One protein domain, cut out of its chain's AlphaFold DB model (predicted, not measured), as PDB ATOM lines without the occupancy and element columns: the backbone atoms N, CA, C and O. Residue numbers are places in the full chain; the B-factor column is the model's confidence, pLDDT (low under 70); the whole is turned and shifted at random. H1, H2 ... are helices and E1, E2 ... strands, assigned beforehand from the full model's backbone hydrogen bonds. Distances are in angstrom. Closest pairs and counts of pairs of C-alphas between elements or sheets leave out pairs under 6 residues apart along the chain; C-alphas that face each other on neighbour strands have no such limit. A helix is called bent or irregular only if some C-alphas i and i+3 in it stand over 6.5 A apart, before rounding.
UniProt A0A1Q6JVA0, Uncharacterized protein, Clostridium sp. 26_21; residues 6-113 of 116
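What this domain is: This is residues 6 to 113 of the 116 residues of an uncharacterized protein of Clostridium sp. 26_21 (UniProt A0A1Q6JVA0). One strongly twisted sheet of eight strands is the core, built of two wings: the antiparallel meander E3 to E7, and the parallel strands E1, E8 and E2, joined to it where E2 pairs with E6. The long helix H1 packs in the angle between the wings, mostly on E7, and the shorter H2 packs on the sheet near the start of E6. The printed part has 108 residues, with two named helices and eight named strands in the order E1 H1 E2 H2 E3 E4 E5 E6 E7 E8. The branched sheet is mixed, and the class is mixed, helices and strands. The whole is compact, with a radius of gyration of the C-alphas of 12.8 A, and rounded, spanning 35 by 35 by 28 A.

How they stand to each other: E6, residues 81 to 89, has three neighbours in the sheet and bends by 52 degrees at residue 85. On one side of it lie E2, residues 36 to 41, and E7, residues 96 to 99, in staggered pairing. E2 is antiparallel to E6, with N 82 and O 40 at 2.8 A, and E7 forms a hairpin with E6, with N 87 and O 98 at 2.9 A. On the other side of E6 lies E5, residues 70 to 77, in a hairpin with N 73 and O 86 at 2.8 A. E4, residues 63 to 66, is antiparallel to E5, with N 63 and O 74 at 2.8 A. The edge strand E3, residues 56 to 58, is antiparallel to E4, with N 57 and O 64 at 2.8 A. These strands, E3 to E7, form a meander, each the antiparallel neighbour of the one before. E8, residues 108 to 112, is parallel to E2, with N 39 and O 110 at 2.8 A, and the edge strand E1, residues 6 to 9, is parallel to E8, with N 9 and O 111 at 2.9 A. H1, residues 17 to 34, is on the sheet; its closest C-alphas to E7 are those of Cys 28 and Tyr 98, 6.0 A apart. H2, residues 42 to 51, is on the sheet too, and its closest C-alphas to E6 are those of Cys 42 and Trp 81, 5.3 A apart. H1 and H2 are apart. Every O i to N i+4 pair is within hydrogen-bond range in H2, and 12 of 14 are in H1.

Where its parts are: E1 begins at C-alpha 6, (143.240, 111.499, 143.120). H1 is 25.4 A long, with a kink of 29 degrees near residue 28, and irregular, C-alphas 30 and 33 being 7.8 A apart. E6 measures 23.8 A, E5 21.9 A, E2 16.4 A, H2 14.1 A and E8 13.5 A. E8 ends at C-alpha 112, (134.220, 106.394, 139.172).

The domain as a whole: The two C-alphas farthest apart, those of Lys 53 and Ser 104, are 35.9 A apart. The printed part has no cut and no long link. Mean pLDDT of the printed part is 82.3; it is under 70 at residue 6 and residues 78 to 79, 91 to 94 and 103 to 107.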
ATOM      1  N   MET A   6     144.448 112.314 143.043       68.75
ATOM      2  CA  MET A   6     143.240 111.499 143.120       68.75
ATOM      3  C   MET A   6     142.038 112.383 142.830       68.75
ATOM      4  O   MET A   6     141.874 113.430 143.457       68.75
ATOM      5  N   ASP A   7     141.224 111.961 141.872       75.44
ATOM      6  CA  ASP A   7     139.973 112.628 141.533       75.44
ATOM      7  C   ASP A   7     138.803 111.647 141.598       75.44
ATOM      8  O   ASP A   7     138.978 110.430 141.496       75.44
ATOM      9  N   TRP A   8     137.606 112.185 141.775       75.62
ATOM     10  CA  TRP A   8     136.385 111.409 141.886       75.62
ATOM     11  C   TRP A   8     135.431 111.828 140.781       75.62
ATOM     12  O   TRP A   8     134.989 112.973 140.711       75.62
ATOM     13  N   ILE A   9     135.102 110.874 139.918       80.00
ATOM     14  CA  ILE A   9     134.035 111.043 138.942       80.00
ATOM     15  C   ILE A   9     132.738 110.641 139.657       80.00
ATOM     16  O   ILE A   9     132.677 109.529 140.199       80.00
ATOM     17  N   PRO A  10     131.714 111.517 139.690       76.06
ATOM     18  CA  PRO A  10     130.396 111.168 140.213       76.06
ATOM     19  C   PRO A  10     129.872 109.885 139.566       76.06
ATOM     20  O   PRO A  10     130.310 109.517 138.480       76.06
ATOM     21  N   ASN A  11     128.920 109.200 140.200       76.19
ATOM     22  CA  ASN A  11     128.393 107.942 139.673       76.19
ATOM     23  C   ASN A  11     127.678 108.110 138.316       76.19
ATOM     24  O   ASN A  11     126.452 108.214 138.262       76.19
ATOM     25  N   ILE A  12     128.435 108.076 137.220       82.06
ATOM     26  CA  ILE A  12     127.899 108.236 135.869       82.06
ATOM     27  C   ILE A  12     127.152 106.986 135.388       82.06
ATOM     28  O   ILE A  12     126.256 107.087 134.557       82.06
ATOM     29  N   PHE A  13     127.442 105.812 135.960       82.81
ATOM     30  CA  PHE A  13     126.768 104.551 135.622       82.81
ATOM     31  C   PHE A  13     125.353 104.430 136.203       82.81
ATOM     32  O   PHE A  13     124.589 103.556 135.798       82.81
ATOM     33  N   GLY A  14     124.982 105.307 137.138       81.44
ATOM     34  CA  GLY A  14     123.605 105.430 137.618       81.44
ATOM     35  C   GLY A  14     122.705 106.285 136.721       81.44
ATOM     36  O   GLY A  14     121.500 106.333 136.953       81.44
ATOM     37  N   LEU A  15     123.273 106.971 135.726       84.06
ATOM     38  CA  LEU A  15     122.581 107.991 134.941       84.06
ATOM     39  C   LEU A  15     121.960 107.407 133.665       84.06
ATOM     40  O   LEU A  15     122.288 106.304 133.215       84.06
ATOM     41  N   ASP A  16     121.036 108.152 133.064       86.88
ATOM     42  CA  ASP A  16     120.567 107.870 131.709       86.88
ATOM     43  C   ASP A  16     121.650 108.157 130.674       86.88
ATOM     44  O   ASP A  16     122.521 108.991 130.898       86.88
ATOM     45  N   VAL A  17     121.591 107.472 129.526       86.44
ATOM     46  CA  VAL A  17     122.635 107.541 128.487       86.44
ATOM     47  C   VAL A  17     122.982 108.985 128.081       86.44
ATOM     48  O   VAL A  17     124.170 109.294 128.078       86.44
ATOM     49  N   PRO A  18     122.020 109.900 127.833       87.25
ATOM     50  CA  PRO A  18     122.355 111.282 127.472       87.25
ATOM     51  C   PRO A  18     123.082 112.045 128.589       87.25
ATOM     52  O   PRO A  18     123.974 112.850 128.337       87.25
ATOM     53  N   GLU A  19     122.710 111.790 129.844       86.62
ATOM     54  CA  GLU A  19     123.315 112.448 131.003       86.62
ATOM     55  C   GLU A  19     124.695 111.852 131.323       86.62
ATOM     56  O   GLU A  19     125.623 112.591 131.647       86.62
ATOM     57  N   PHE A  20     124.854 110.536 131.151       88.56
ATOM     58  CA  PHE A  20     126.144 109.850 131.173       88.56
ATOM     59  C   PHE A  20     127.104 110.456 130.145       88.56
ATOM     60  O   PHE A  20     128.220 110.829 130.506       88.56
ATOM     61  N   GLU A  21     126.666 110.605 128.890       87.56
ATOM     62  CA  GLU A  21     127.479 111.202 127.827       87.56
ATOM     63  C   GLU A  21     127.886 112.630 128.200       87.56
ATOM     64  O   GLU A  21     129.069 112.963 128.175       87.56
ATOM     65  N   ARG A  22     126.928 113.452 128.647       86.69
ATOM     66  CA  ARG A  22     127.185 114.835 129.062       86.69
ATOM     67  C   ARG A  22     128.215 114.927 130.188       86.69
ATOM     68  O   ARG A  22     129.139 115.735 130.103       86.69
ATOM     69  N   GLN A  23     128.070 114.130 131.247       86.81
ATOM     70  CA  GLN A  23     128.990 114.176 132.387       86.81
ATOM     71  C   GLN A  23     130.377 113.649 132.034       86.81
ATOM     72  O   GLN A  23     131.366 114.270 132.425       86.81
ATOM     73  N   LEU A  24     130.461 112.560 131.267       85.94
ATOM     74  CA  LEU A  24     131.739 112.016 130.821       85.94
ATOM     75  C   LEU A  24     132.473 113.017 129.924       85.94
ATOM     76  O   LEU A  24     133.632 113.327 130.184       85.94
ATOM     77  N   SER A  25     131.790 113.592 128.932       85.38
ATOM     78  CA  SER A  25     132.358 114.615 128.049       85.38
ATOM     79  C   SER A  25     132.815 115.858 128.815       85.38
ATOM     80  O   SER A  25     133.934 116.328 128.607       85.38
ATOM     81  N   ASN A  26     131.999 116.365 129.745       86.19
ATOM     82  CA  ASN A  26     132.381 117.496 130.592       86.19
ATOM     83  C   ASN A  26     133.617 117.177 131.432       86.19
ATOM     84  O   ASN A  26     134.529 117.997 131.526       86.19
ATOM     85  N   TRP A  27     133.675 115.978 132.015       85.19
ATOM     86  CA  TRP A  27     134.823 115.560 132.805       85.19
ATOM     87  C   TRP A  27     136.091 115.450 131.952       85.19
ATOM     88  O   TRP A  27     137.136 115.960 132.364       85.19
ATOM     89  N   CYS A  28     136.001 114.855 130.757       83.00
ATOM     90  CA  CYS A  28     137.110 114.764 129.804       83.00
ATOM     91  C   CYS A  28     137.624 116.153 129.404       83.00
ATOM     92  O   CYS A  28     138.832 116.382 129.427       83.00
ATOM     93  N   ASN A  29     136.725 117.101 129.126       82.56
ATOM     94  CA  ASN A  29     137.093 118.470 128.765       82.56
ATOM     95  C   ASN A  29     137.807 119.197 129.916       82.56
ATOM     96  O   ASN A  29     138.884 119.762 129.714       82.56
ATOM     97  N   LEU A  30     137.251 119.134 131.131       81.44
ATOM     98  CA  LEU A  30     137.799 119.805 132.317       81.44
ATOM     99  C   LEU A  30     139.144 119.220 132.773       81.44
ATOM    100  O   LEU A  30     139.990 119.948 133.291       81.44
ATOM    101  N   ASN A  31     139.354 117.915 132.583       75.69
ATOM    102  CA  ASN A  31     140.531 117.203 133.091       75.69
ATOM    103  C   ASN A  31     141.534 116.790 132.004       75.69
ATOM    104  O   ASN A  31     142.532 116.133 132.314       75.69
ATOM    105  N   SER A  32     141.324 117.227 130.761       71.44
ATOM    106  CA  SER A  32     142.194 116.971 129.603       71.44
ATOM    107  C   SER A  32     143.681 117.255 129.877       71.44
ATOM    108  O   SER A  32     144.552 116.470 129.501       71.44
ATOM    109  N   ALA A  33     143.991 118.325 130.616       72.62
ATOM    110  CA  ALA A  33     145.364 118.716 130.949       72.62
ATOM    111  C   ALA A  33     146.014 117.880 132.072       72.62
ATOM    112  O   ALA A  33     147.241 117.816 132.165       72.62
ATOM    113  N   ARG A  34     145.217 117.243 132.940       72.06
ATOM    114  CA  ARG A  34     145.701 116.616 134.186       72.06
ATOM    115  C   ARG A  34     146.245 115.204 133.996       72.06
ATOM    116  O   ARG A  34     146.877 114.688 134.913       72.06
ATOM    117  N   LYS A  35     146.039 114.597 132.818       78.31
ATOM    118  CA  LYS A  35     146.512 113.239 132.488       78.31
ATOM    119  C   LYS A  35     146.174 112.253 133.612       78.31
ATOM    120  O   LYS A  35     147.061 111.615 134.178       78.31
ATOM    121  N   LEU A  36     144.897 112.180 133.974       81.94
ATOM    122  CA  LEU A  36     144.401 111.254 134.989       81.94
ATOM    123  C   LEU A  36     143.963 109.953 134.321       81.94
ATOM    124  O   LEU A  36     143.345 110.000 133.263       81.94
ATOM    125  N   GLN A  37     144.257 108.810 134.939       85.69
ATOM    126  CA  GLN A  37     143.722 107.519 134.504       85.69
ATOM    127  C   GLN A  37     142.334 107.296 135.097       85.69
ATOM    128  O   GLN A  37     142.194 107.273 136.315       85.69
ATOM    129  N   ILE A  38     141.316 107.110 134.259       87.62
ATOM    130  CA  ILE A  38     139.963 106.787 134.728       87.62
ATOM    131  C   ILE A  38     139.873 105.299 135.076       87.62
ATOM    132  O   ILE A  38     140.053 104.444 134.207       87.62
ATOM    133  N   VAL A  39     139.540 105.010 136.329       87.56
ATOM    134  CA  VAL A  39     139.353 103.670 136.889       87.56
ATOM    135  C   VAL A  39     137.914 103.513 137.353       87.56
ATOM    136  O   VAL A  39     137.328 104.435 137.921       87.56
ATOM    137  N   PHE A  40     137.338 102.339 137.136       87.50
ATOM    138  CA  PHE A  40     135.974 102.032 137.541       87.50
ATOM    139  C   PHE A  40     135.797 100.580 137.967       87.50
ATOM    140  O   PHE A  40     136.622  99.727 137.657       87.50
ATOM    141  N   ASP A  41     134.695 100.306 138.658       87.62
ATOM    142  CA  ASP A  41     134.292  98.953 139.024       87.62
ATOM    143  C   ASP A  41     133.609  98.253 137.833       87.62
ATOM    144  O   ASP A  41     132.651  98.768 137.239       87.62
ATOM    145  N   CYS A  42     134.113  97.075 137.466       86.06
ATOM    146  CA  CYS A  42     133.579  96.279 136.366       86.06
ATOM    147  C   CYS A  42     132.122  95.857 136.598       86.06
ATOM    148  O   CYS A  42     131.373  95.719 135.629       86.06
ATOM    149  N   ASP A  43     131.692  95.656 137.843       86.69
ATOM    150  CA  ASP A  43     130.322  95.254 138.154       86.69
ATOM    151  C   ASP A  43     129.328  96.395 137.959       86.69
ATOM    152  O   ASP A  43     128.218  96.168 137.464       86.69
ATOM    153  N   ASP A  44     129.719  97.628 138.281       85.38
ATOM    154  CA  ASP A  44     128.894  98.805 138.006       85.38
ATOM    155  C   ASP A  44     128.775  99.050 136.496       85.38
ATOM    156  O   ASP A  44     127.667  99.292 136.001       85.38
ATOM    157  N   LEU A  45     129.864  98.867 135.735       86.94
ATOM    158  CA  LEU A  45     129.807  98.930 134.275       86.94
ATOM    159  C   LEU A  45     128.898  97.832 133.699       86.94
ATOM    160  O   LEU A  45     128.039  98.120 132.864       86.94
ATOM    161  N   LYS A  46     129.034  96.576 134.144       86.44
ATOM    162  CA  LYS A  46     128.183  95.462 133.679       86.44
ATOM    163  C   LYS A  46     126.701  95.744 133.935       86.44
ATOM    164  O   LYS A  46     125.881  95.523 133.042       86.44
ATOM    165  N   LYS A  47     126.353  96.263 135.119       88.12
ATOM    166  CA  LYS A  47     124.978  96.665 135.457       88.12
ATOM    167  C   LYS A  47     124.483  97.781 134.544       88.12
ATOM    168  O   LYS A  47     123.366  97.689 134.044       88.12
ATOM    169  N   PHE A  48     125.303  98.799 134.290       87.88
ATOM    170  CA  PHE A  48     124.960  99.884 133.371       87.88
ATOM    171  C   PHE A  48     124.693  99.372 131.953       87.88
ATOM    172  O   PHE A  48     123.631  99.647 131.394       87.88
ATOM    173  N   LEU A  49     125.603  98.562 131.404       88.69
ATOM    174  CA  LEU A  49     125.459  97.984 130.067       88.69
ATOM    175  C   LEU A  49     124.190  97.135 129.952       88.69
ATOM    176  O   LEU A  49     123.436  97.285 128.992       88.69
ATOM    177  N   HIS A  50     123.913  96.298 130.954       88.75
ATOM    178  CA  HIS A  50     122.702  95.483 130.994       88.75
ATOM    179  C   HIS A  50     121.433  96.346 131.073       88.75
ATOM    180  O   HIS A  50     120.521  96.190 130.262       88.75
ATOM    181  N   ASN A  51     121.388  97.304 132.003       88.00
ATOM    182  CA  ASN A  51     120.222  98.166 132.224       88.00
ATOM    183  C   ASN A  51     119.906  99.044 131.011       88.00
ATOM    184  O   ASN A  51     118.738  99.289 130.713       88.00
ATOM    185  N   LYS A  52     120.938  99.516 130.308       86.06
ATOM    186  CA  LYS A  52     120.796 100.364 129.120       86.06
ATOM    187  C   LYS A  52     120.795  99.571 127.806       86.06
ATOM    188  O   LYS A  52     120.733 100.186 126.746       86.06
ATOM    189  N   LYS A  53     120.826  98.231 127.861       87.00
ATOM    190  CA  LYS A  53     120.872  97.321 126.696       87.00
ATOM    191  C   LYS A  53     122.000  97.665 125.711       87.00
ATOM    192  O   LYS A  53     121.828  97.582 124.497       87.00
ATOM    193  N   LEU A  54     123.153  98.068 126.239       88.00
ATOM    194  CA  LEU A  54     124.336  98.398 125.452       88.00
ATOM    195  C   LEU A  54     125.165  97.135 125.213       88.00
ATOM    196  O   LEU A  54     125.450  96.370 126.137       88.00
ATOM    197  N   HIS A  55     125.581  96.929 123.967       86.94
ATOM    198  CA  HIS A  55     126.412  95.790 123.602       86.94
ATOM    199  C   HIS A  55     127.888  96.084 123.867       86.94
ATOM    200  O   HIS A  55     128.432  97.078 123.383       86.94
ATOM    201  N   LYS A  56     128.536  95.183 124.614       88.25
ATOM    202  CA  LYS A  56     129.995  95.140 124.722       88.25
ATOM    203  C   LYS A  56     130.583  94.324 123.575       88.25
ATOM    204  O   LYS A  56     130.098  93.232 123.278       88.25
ATOM    205  N   THR A  57     131.666  94.821 123.001       87.88
ATOM    206  CA  THR A  57     132.443  94.173 121.944       87.88
ATOM    207  C   THR A  57     133.887  94.044 122.407       87.88
ATOM    208  O   THR A  57     134.412  94.952 123.044       87.88
ATOM    209  N   TYR A  58     134.541  92.930 122.089       87.38
ATOM    210  CA  TYR A  58     135.956  92.708 122.382       87.38
ATOM    211  C   TYR A  58     136.737  92.614 121.074       87.38
ATOM    212  O   TYR A  58     136.364  91.845 120.190       87.38
ATOM    213  N   ASN A  59     137.810  93.391 120.940       78.31
ATOM    214  CA  ASN A  59     138.615  93.447 119.712       78.31
ATOM    215  C   ASN A  59     139.916  92.623 119.793       78.31
ATOM    216  O   ASN A  59     140.826  92.821 118.989       78.31
ATOM    217  N   GLY A  60     140.035  91.725 120.775       76.38
ATOM    218  CA  GLY A  60     141.247  90.930 121.003       76.38
ATOM    219  C   GLY A  60     142.285  91.603 121.906       76.38
ATOM    220  O   GLY A  60     143.235  90.934 122.310       76.38
ATOM    221  N   LYS A  61     142.114  92.893 122.229       80.62
ATOM    222  CA  LYS A  61     142.998  93.644 123.138       80.62
ATOM    223  C   LYS A  61     142.240  94.413 124.212       80.62
ATOM    224  O   LYS A  61     142.630  94.348 125.367       80.62
ATOM    225  N   CYS A  62     141.173  95.104 123.823       87.00
ATOM    226  CA  CYS A  62     140.364  95.949 124.689       87.00
ATOM    227  C   CYS A  62     138.880  95.641 124.476       87.00
ATOM    228  O   CYS A  62     138.458  95.140 123.422       87.00
ATOM    229  N   TYR A  63     138.075  95.998 125.464       90.12
ATOM    230  CA  TYR A  63     136.629  96.023 125.343       90.12
ATOM    231  C   TYR A  63     136.156  97.399 124.888       90.12
ATOM    232  O   TYR A  63     136.783  98.420 125.169       90.12
ATOM    233  N   GLN A  64     135.036  97.438 124.177       91.56
ATOM    234  CA  GLN A  64     134.399  98.682 123.779       91.56
ATOM    235  C   GLN A  64     132.878  98.565 123.759       91.56
ATOM    236  O   GLN A  64     132.324  97.493 123.521       91.56
ATOM    237  N   PHE A  65     132.201  99.681 124.002       91.12
ATOM    238  CA  PHE A  65     130.762  99.824 123.850       91.12
ATOM    239  C   PHE A  65     130.487 101.188 123.234       91.12
ATOM    240  O   PHE A  65     131.248 102.142 123.424       91.12
ATOM    241  N   SER A  66     129.390 101.274 122.494       87.94
ATOM    242  CA  SER A  66     128.977 102.509 121.845       87.94
ATOM    243  C   SER A  66     127.606 102.923 122.348       87.94
ATOM    244  O   SER A  66     126.672 102.130 122.426       87.94
ATOM    245  N   THR A  67     127.515 104.198 122.673       86.69
ATOM    246  CA  THR A  67     126.285 104.958 122.889       86.69
ATOM    247  C   THR A  67     125.945 105.710 121.594       86.69
ATOM    248  O   THR A  67     126.690 105.581 120.610       86.69
ATOM    249  N   PRO A  68     124.815 106.433 121.508       86.50
ATOM    250  CA  PRO A  68     124.496 107.227 120.325       86.50
ATOM    251  C   PRO A  68     125.614 108.206 119.950       86.50
ATOM    252  O   PRO A  68     125.985 108.249 118.779       86.50
ATOM    253  N   ASN A  69     126.210 108.893 120.930       85.88
ATOM    254  CA  ASN A  69     127.171 109.965 120.681       85.88
ATOM    255  C   ASN A  69     128.611 109.613 121.070       85.88
ATOM    256  O   ASN A  69     129.528 110.245 120.553       85.88
ATOM    257  N   LEU A  70     128.848 108.620 121.935       88.50
ATOM    258  CA  LEU A  70     130.200 108.254 122.382       88.50
ATOM    259  C   LEU A  70     130.525 106.775 122.163       88.50
ATOM    260  O   LEU A  70     129.677 105.898 122.327       88.50
ATOM    261  N   THR A  71     131.792 106.486 121.889       89.00
ATOM    262  CA  THR A  71     132.375 105.145 121.976       89.00
ATOM    263  C   THR A  71     133.401 105.128 123.097       89.00
ATOM    264  O   THR A  71     134.329 105.936 123.117       89.00
ATOM    265  N   ILE A  72     133.238 104.194 124.027       90.44
ATOM    266  CA  ILE A  72     134.116 104.029 125.180       90.44
ATOM    267  C   ILE A  72     134.891 102.734 124.995       90.44
ATOM    268  O   ILE A  72     134.297 101.678 124.784       90.44
ATOM    269  N   VAL A  73     136.214 102.831 125.081       90.44
ATOM    270  CA  VAL A  73     137.155 101.710 125.012       90.44
ATOM    271  C   VAL A  73     137.830 101.576 126.369       90.44
ATOM    272  O   VAL A  73     138.360 102.556 126.897       90.44
ATOM    273  N   TRP A  74     137.833 100.374 126.932       91.06
ATOM    274  CA  TRP A  74     138.423 100.088 128.235       91.06
ATOM    275  C   TRP A  74     139.143  98.744 128.257       91.06
ATOM    276  O   TRP A  74     138.874  97.862 127.442       91.06
ATOM    277  N   ASP A  75     140.022  98.597 129.241       89.12
ATOM    278  CA  ASP A  75     140.623  97.324 129.622       89.12
ATOM    279  C   ASP A  75     140.100  96.886 130.983       89.12
ATOM    280  O   ASP A  75     139.831  97.716 131.849       89.12
ATOM    281  N   GLU A  76     139.973  95.582 131.188       84.81
ATOM    282  CA  GLU A  76     139.737  95.014 132.514       84.81
ATOM    283  C   GLU A  76     141.110  94.764 133.163       84.81
ATOM    284  O   GLU A  76     141.938  94.025 132.629       84.81
ATOM    285  N   ALA A  77     141.385  95.437 134.279       72.81
ATOM    286  CA  ALA A  77     142.633  95.349 135.025       72.81
ATOM    287  C   ALA A  77     142.384  94.643 136.370       72.81
ATOM    288  O   ALA A  77     141.849  95.229 137.310       72.81
ATOM    289  N   GLY A  78     142.802  93.380 136.479       65.06
ATOM    290  CA  GLY A  78     142.557  92.548 137.666       65.06
ATOM    291  C   GLY A  78     141.147  91.946 137.703       65.06
ATOM    292  O   GLY A  78     140.448  91.941 136.695       65.06
ATOM    293  N   GLU A  79     140.733  91.406 138.855       66.38
ATOM    294  CA  GLU A  79     139.474  90.643 138.954       66.38
ATOM    295  C   GLU A  79     138.209  91.523 138.876       66.38
ATOM    296  O   GLU A  79     137.210  91.076 138.319       66.38
ATOM    297  N   ASN A  80     138.253  92.777 139.359       80.69
ATOM    298  CA  ASN A  80     137.047  93.615 139.526       80.69
ATOM    299  C   ASN A  80     137.160  95.063 139.010       80.69
ATOM    300  O   ASN A  80     136.179  95.801 139.070       80.69
ATOM    301  N   TRP A  81     138.318  95.493 138.503       86.00
ATOM    302  CA  TRP A  81     138.525  96.884 138.081       86.00
ATOM    303  C   TRP A  81     138.690  97.000 136.571       86.00
ATOM    304  O   TRP A  81     139.256  96.127 135.918       86.00
ATOM    305  N   GLY A  82     138.210  98.105 136.016       87.62
ATOM    306  CA  GLY A  82     138.384  98.477 134.622       87.62
ATOM    307  C   GLY A  82     139.069  99.831 134.497       87.62
ATOM    308  O   GLY A  82     138.918 100.706 135.352       87.62
ATOM    309  N   LEU A  83     139.838 100.001 133.426       88.56
ATOM    310  CA  LEU A  83     140.545 101.229 133.095       88.56
ATOM    311  C   LEU A  83     140.047 101.749 131.751       88.56
ATOM    312  O   LEU A  83     140.142 101.049 130.743       88.56
ATOM    313  N   VAL A  84     139.551 102.987 131.701       89.38
ATOM    314  CA  VAL A  84     139.184 103.588 130.412       89.38
ATOM    315  C   VAL A  84     140.465 103.862 129.641       89.38
ATOM    316  O   VAL A  84     141.326 104.614 130.101       89.38
ATOM    317  N   GLN A  85     140.568 103.281 128.452       88.12
ATOM    318  CA  GLN A  85     141.663 103.513 127.522       88.12
ATOM    319  C   GLN A  85     141.394 104.744 126.678       88.12
ATOM    320  O   GLN A  85     142.259 105.610 126.566       88.12
ATOM    321  N   LYS A  86     140.206 104.826 126.071       88.88
ATOM    322  CA  LYS A  86     139.844 105.926 125.176       88.88
ATOM    323  C   LYS A  86     138.356 106.230 125.220       88.88
ATOM    324  O   LYS A  86     137.538 105.328 125.384       88.88
ATOM    325  N   VAL A  87     138.021 107.496 125.002       88.75
ATOM    326  CA  VAL A  87     136.657 107.947 124.710       88.75
ATOM    327  C   VAL A  87     136.695 108.685 123.379       88.75
ATOM    328  O   VAL A  87     137.510 109.591 123.197       88.75
ATOM    329  N   LEU A  88     135.844 108.265 122.449       88.12
ATOM    330  CA  LEU A  88     135.739 108.812 121.098       88.12
ATOM    331  C   LEU A  88     134.334 109.380 120.892       88.12
ATOM    332  O   LEU A  88     133.353 108.734 121.265       88.12
ATOM    333  N   SER A  89     134.231 110.557 120.281       86.12
ATOM    334  CA  SER A  89     132.952 111.106 119.820       86.12
ATOM    335  C   SER A  89     132.521 110.424 118.522       86.12
ATOM    336  O   SER A  89     133.328 110.264 117.614       86.12
ATOM    337  N   ARG A  90     131.251 110.031 118.396       79.06
ATOM    338  CA  ARG A  90     130.701 109.429 117.170       79.06
ATOM    339  C   ARG A  90     130.204 110.457 116.155       79.06
ATOM    340  O   ARG A  90     130.092 110.104 114.986       79.06
ATOM    341  N   ASN A  91     129.907 111.686 116.578       65.69
ATOM    342  CA  ASN A  91     129.165 112.636 115.742       65.69
ATOM    343  C   ASN A  91     130.034 113.485 114.800       65.69
ATOM    344  O   ASN A  91     129.503 113.921 113.786       65.69
ATOM    345  N   ASP A  92     131.333 113.690 115.071       53.81
ATOM    346  CA  ASP A  92     132.066 114.799 114.418       53.81
ATOM    347  C   ASP A  92     133.428 114.492 113.763       53.81
ATOM    348  O   ASP A  92     134.018 115.422 113.232       53.81
ATOM    349  N   ASN A  93     133.921 113.239 113.770       58.84
ATOM    350  CA  ASN A  93     135.135 112.715 113.067       58.84
ATOM    351  C   ASN A  93     135.876 111.642 113.898       58.84
ATOM    352  O   ASN A  93     137.094 111.510 113.801       58.84
ATOM    353  N   GLU A  94     135.190 110.902 114.778       66.00
ATOM    354  CA  GLU A  94     135.872 110.025 115.750       66.00
ATOM    355  C   GLU A  94     136.865 110.792 116.645       66.00
ATOM    356  O   GLU A  94     137.896 110.258 117.063       66.00
ATOM    357  N   GLU A  95     136.562 112.065 116.943       78.25
ATOM    358  CA  GLU A  95     137.441 112.915 117.740       78.25
ATOM    359  C   GLU A  95     137.702 112.270 119.106       78.25
ATOM    360  O   GLU A  95     136.786 111.866 119.834       78.25
ATOM    361  N   CYS A  96     138.985 112.147 119.446       83.25
ATOM    362  CA  CYS A  96     139.402 111.518 120.683       83.25
ATOM    363  C   CYS A  96     139.263 112.502 121.846       83.25
ATOM    364  O   CYS A  96     140.135 113.334 122.079       83.25
ATOM    365  N   MET A  97     138.172 112.363 122.598       83.44
ATOM    366  CA  MET A  97     137.880 113.192 123.770       83.44
ATOM    367  C   MET A  97     138.800 112.880 124.950       83.44
ATOM    368  O   MET A  97     139.084 113.737 125.784       83.44
ATOM    369  N   TYR A  98     139.246 111.630 125.052       86.44
ATOM    370  CA  TYR A  98     140.136 111.191 126.115       86.44
ATOM    371  C   TYR A  98     140.983 110.011 125.656       86.44
ATOM    372  O   TYR A  98     140.484 109.078 125.027       86.44
ATOM    373  N   THR A  99     142.262 110.036 126.025       85.94
ATOM    374  CA  THR A  99     143.170 108.892 125.943       85.94
ATOM    375  C   THR A  99     143.869 108.736 127.283       85.94
ATOM    376  O   THR A  99     144.432 109.696 127.813       85.94
ATOM    377  N   SER A 100     143.864 107.513 127.801       83.88
ATOM    378  CA  SER A 100     144.553 107.162 129.030       83.88
ATOM    379  C   SER A 100     146.045 107.457 128.902       83.88
ATOM    380  O   SER A 100     146.685 107.029 127.931       83.88
ATOM    381  N   PRO A 101     146.638 108.196 129.849       80.38
ATOM    382  CA  PRO A 101     148.073 108.405 129.856       80.38
ATOM    383  C   PRO A 101     148.786 107.071 130.097       80.38
ATOM    384  O   PRO A 101     148.325 106.210 130.852       80.38
ATOM    385  N   ARG A 102     149.966 106.913 129.485       74.25
ATOM    386  CA  ARG A 102     150.855 105.793 129.819       74.25
ATOM    387  C   ARG A 102     151.167 105.824 131.322       74.25
ATOM    388  O   ARG A 102     151.328 106.925 131.848       74.25
ATOM    389  N   PRO A 103     151.336 104.668 131.991       67.88
ATOM    390  CA  PRO A 103     151.569 104.608 133.438       67.88
ATOM    391  C   PRO A 103     152.723 105.500 133.914       67.88
ATOM    392  O   PRO A 103     152.637 106.127 134.959       67.88
ATOM    393  N   SER A 104     153.778 105.626 133.104       65.31
ATOM    394  CA  SER A 104     154.940 106.479 133.386       65.31
ATOM    395  C   SER A 104     154.672 107.989 133.308       65.31
ATOM    396  O   SER A 104     155.473 108.771 133.806       65.31
ATOM    397  N   ASN A 105     153.567 108.399 132.680       66.19
ATOM    398  CA  ASN A 105     153.182 109.791 132.426       66.19
ATOM    399  C   ASN A 105     151.838 110.161 133.078       66.19
ATOM    400  O   ASN A 105     151.295 111.230 132.780       66.19
ATOM    401  N   ALA A 106     151.274 109.278 133.905       67.38
ATOM    402  CA  ALA A 106     150.029 109.546 134.606       67.38
ATOM    403  C   ALA A 106     150.268 110.599 135.699       67.38
ATOM    404  O   ALA A 106     151.148 110.445 136.543       67.38
ATOM    405  N   GLY A 107     149.481 111.676 135.675       69.19
ATOM    406  CA  GLY A 107     149.461 112.696 136.729       69.19
ATOM    407  C   GLY A 107     148.637 112.275 137.950       69.19
ATOM    408  O   GLY A 107     148.642 112.967 138.966       69.19
ATOM    409  N   GLY A 108     147.923 111.149 137.852       80.62
ATOM    410  CA  GLY A 108     147.059 110.632 138.902       80.62
ATOM    411  C   GLY A 108     145.980 109.679 138.389       80.62
ATOM    412  O   GLY A 108     146.026 109.227 137.242       80.62
ATOM    413  N   VAL A 109     145.003 109.382 139.247       82.50
ATOM    414  CA  VAL A 109     143.922 108.416 138.999       82.50
ATOM    415  C   VAL A 109     142.580 109.046 139.359       82.50
ATOM    416  O   VAL A 109     142.436 109.662 140.413       82.50
ATOM    417  N   ALA A 110     141.596 108.882 138.482       84.88
ATOM    418  CA  ALA A 110     140.223 109.305 138.682       84.88
ATOM    419  C   ALA A 110     139.329 108.079 138.867       84.88
ATOM    420  O   ALA A 110     139.204 107.265 137.955       84.88
ATOM    421  N   PHE A 111     138.704 107.939 140.030       84.00
ATOM    422  CA  PHE A 111     137.835 106.802 140.322       84.00
ATOM    423  C   PHE A 111     136.376 107.166 140.057       84.00
ATOM    424  O   PHE A 111     135.868 108.146 140.605       84.00
ATOM    425  N   ILE A 112     135.682 106.356 139.256       83.06
ATOM    426  CA  ILE A 112     134.220 106.394 139.172       83.06
ATOM    427  C   ILE A 112     133.688 105.673 140.405       83.06
ATOM    428  O   ILE A 112     133.859 104.460 140.532       83.06
ATOM    429  N   LYS A 113     133.069 106.409 141.329       72.00
ATOM    430  CA  LYS A 113     132.506 105.827 142.550       72.00
ATOM    431  C   LYS A 113     130.997 105.994 142.568       72.00
ATOM    432  O   LYS A 113     130.470 107.069 142.286       72.00
TER     433      LYS A 113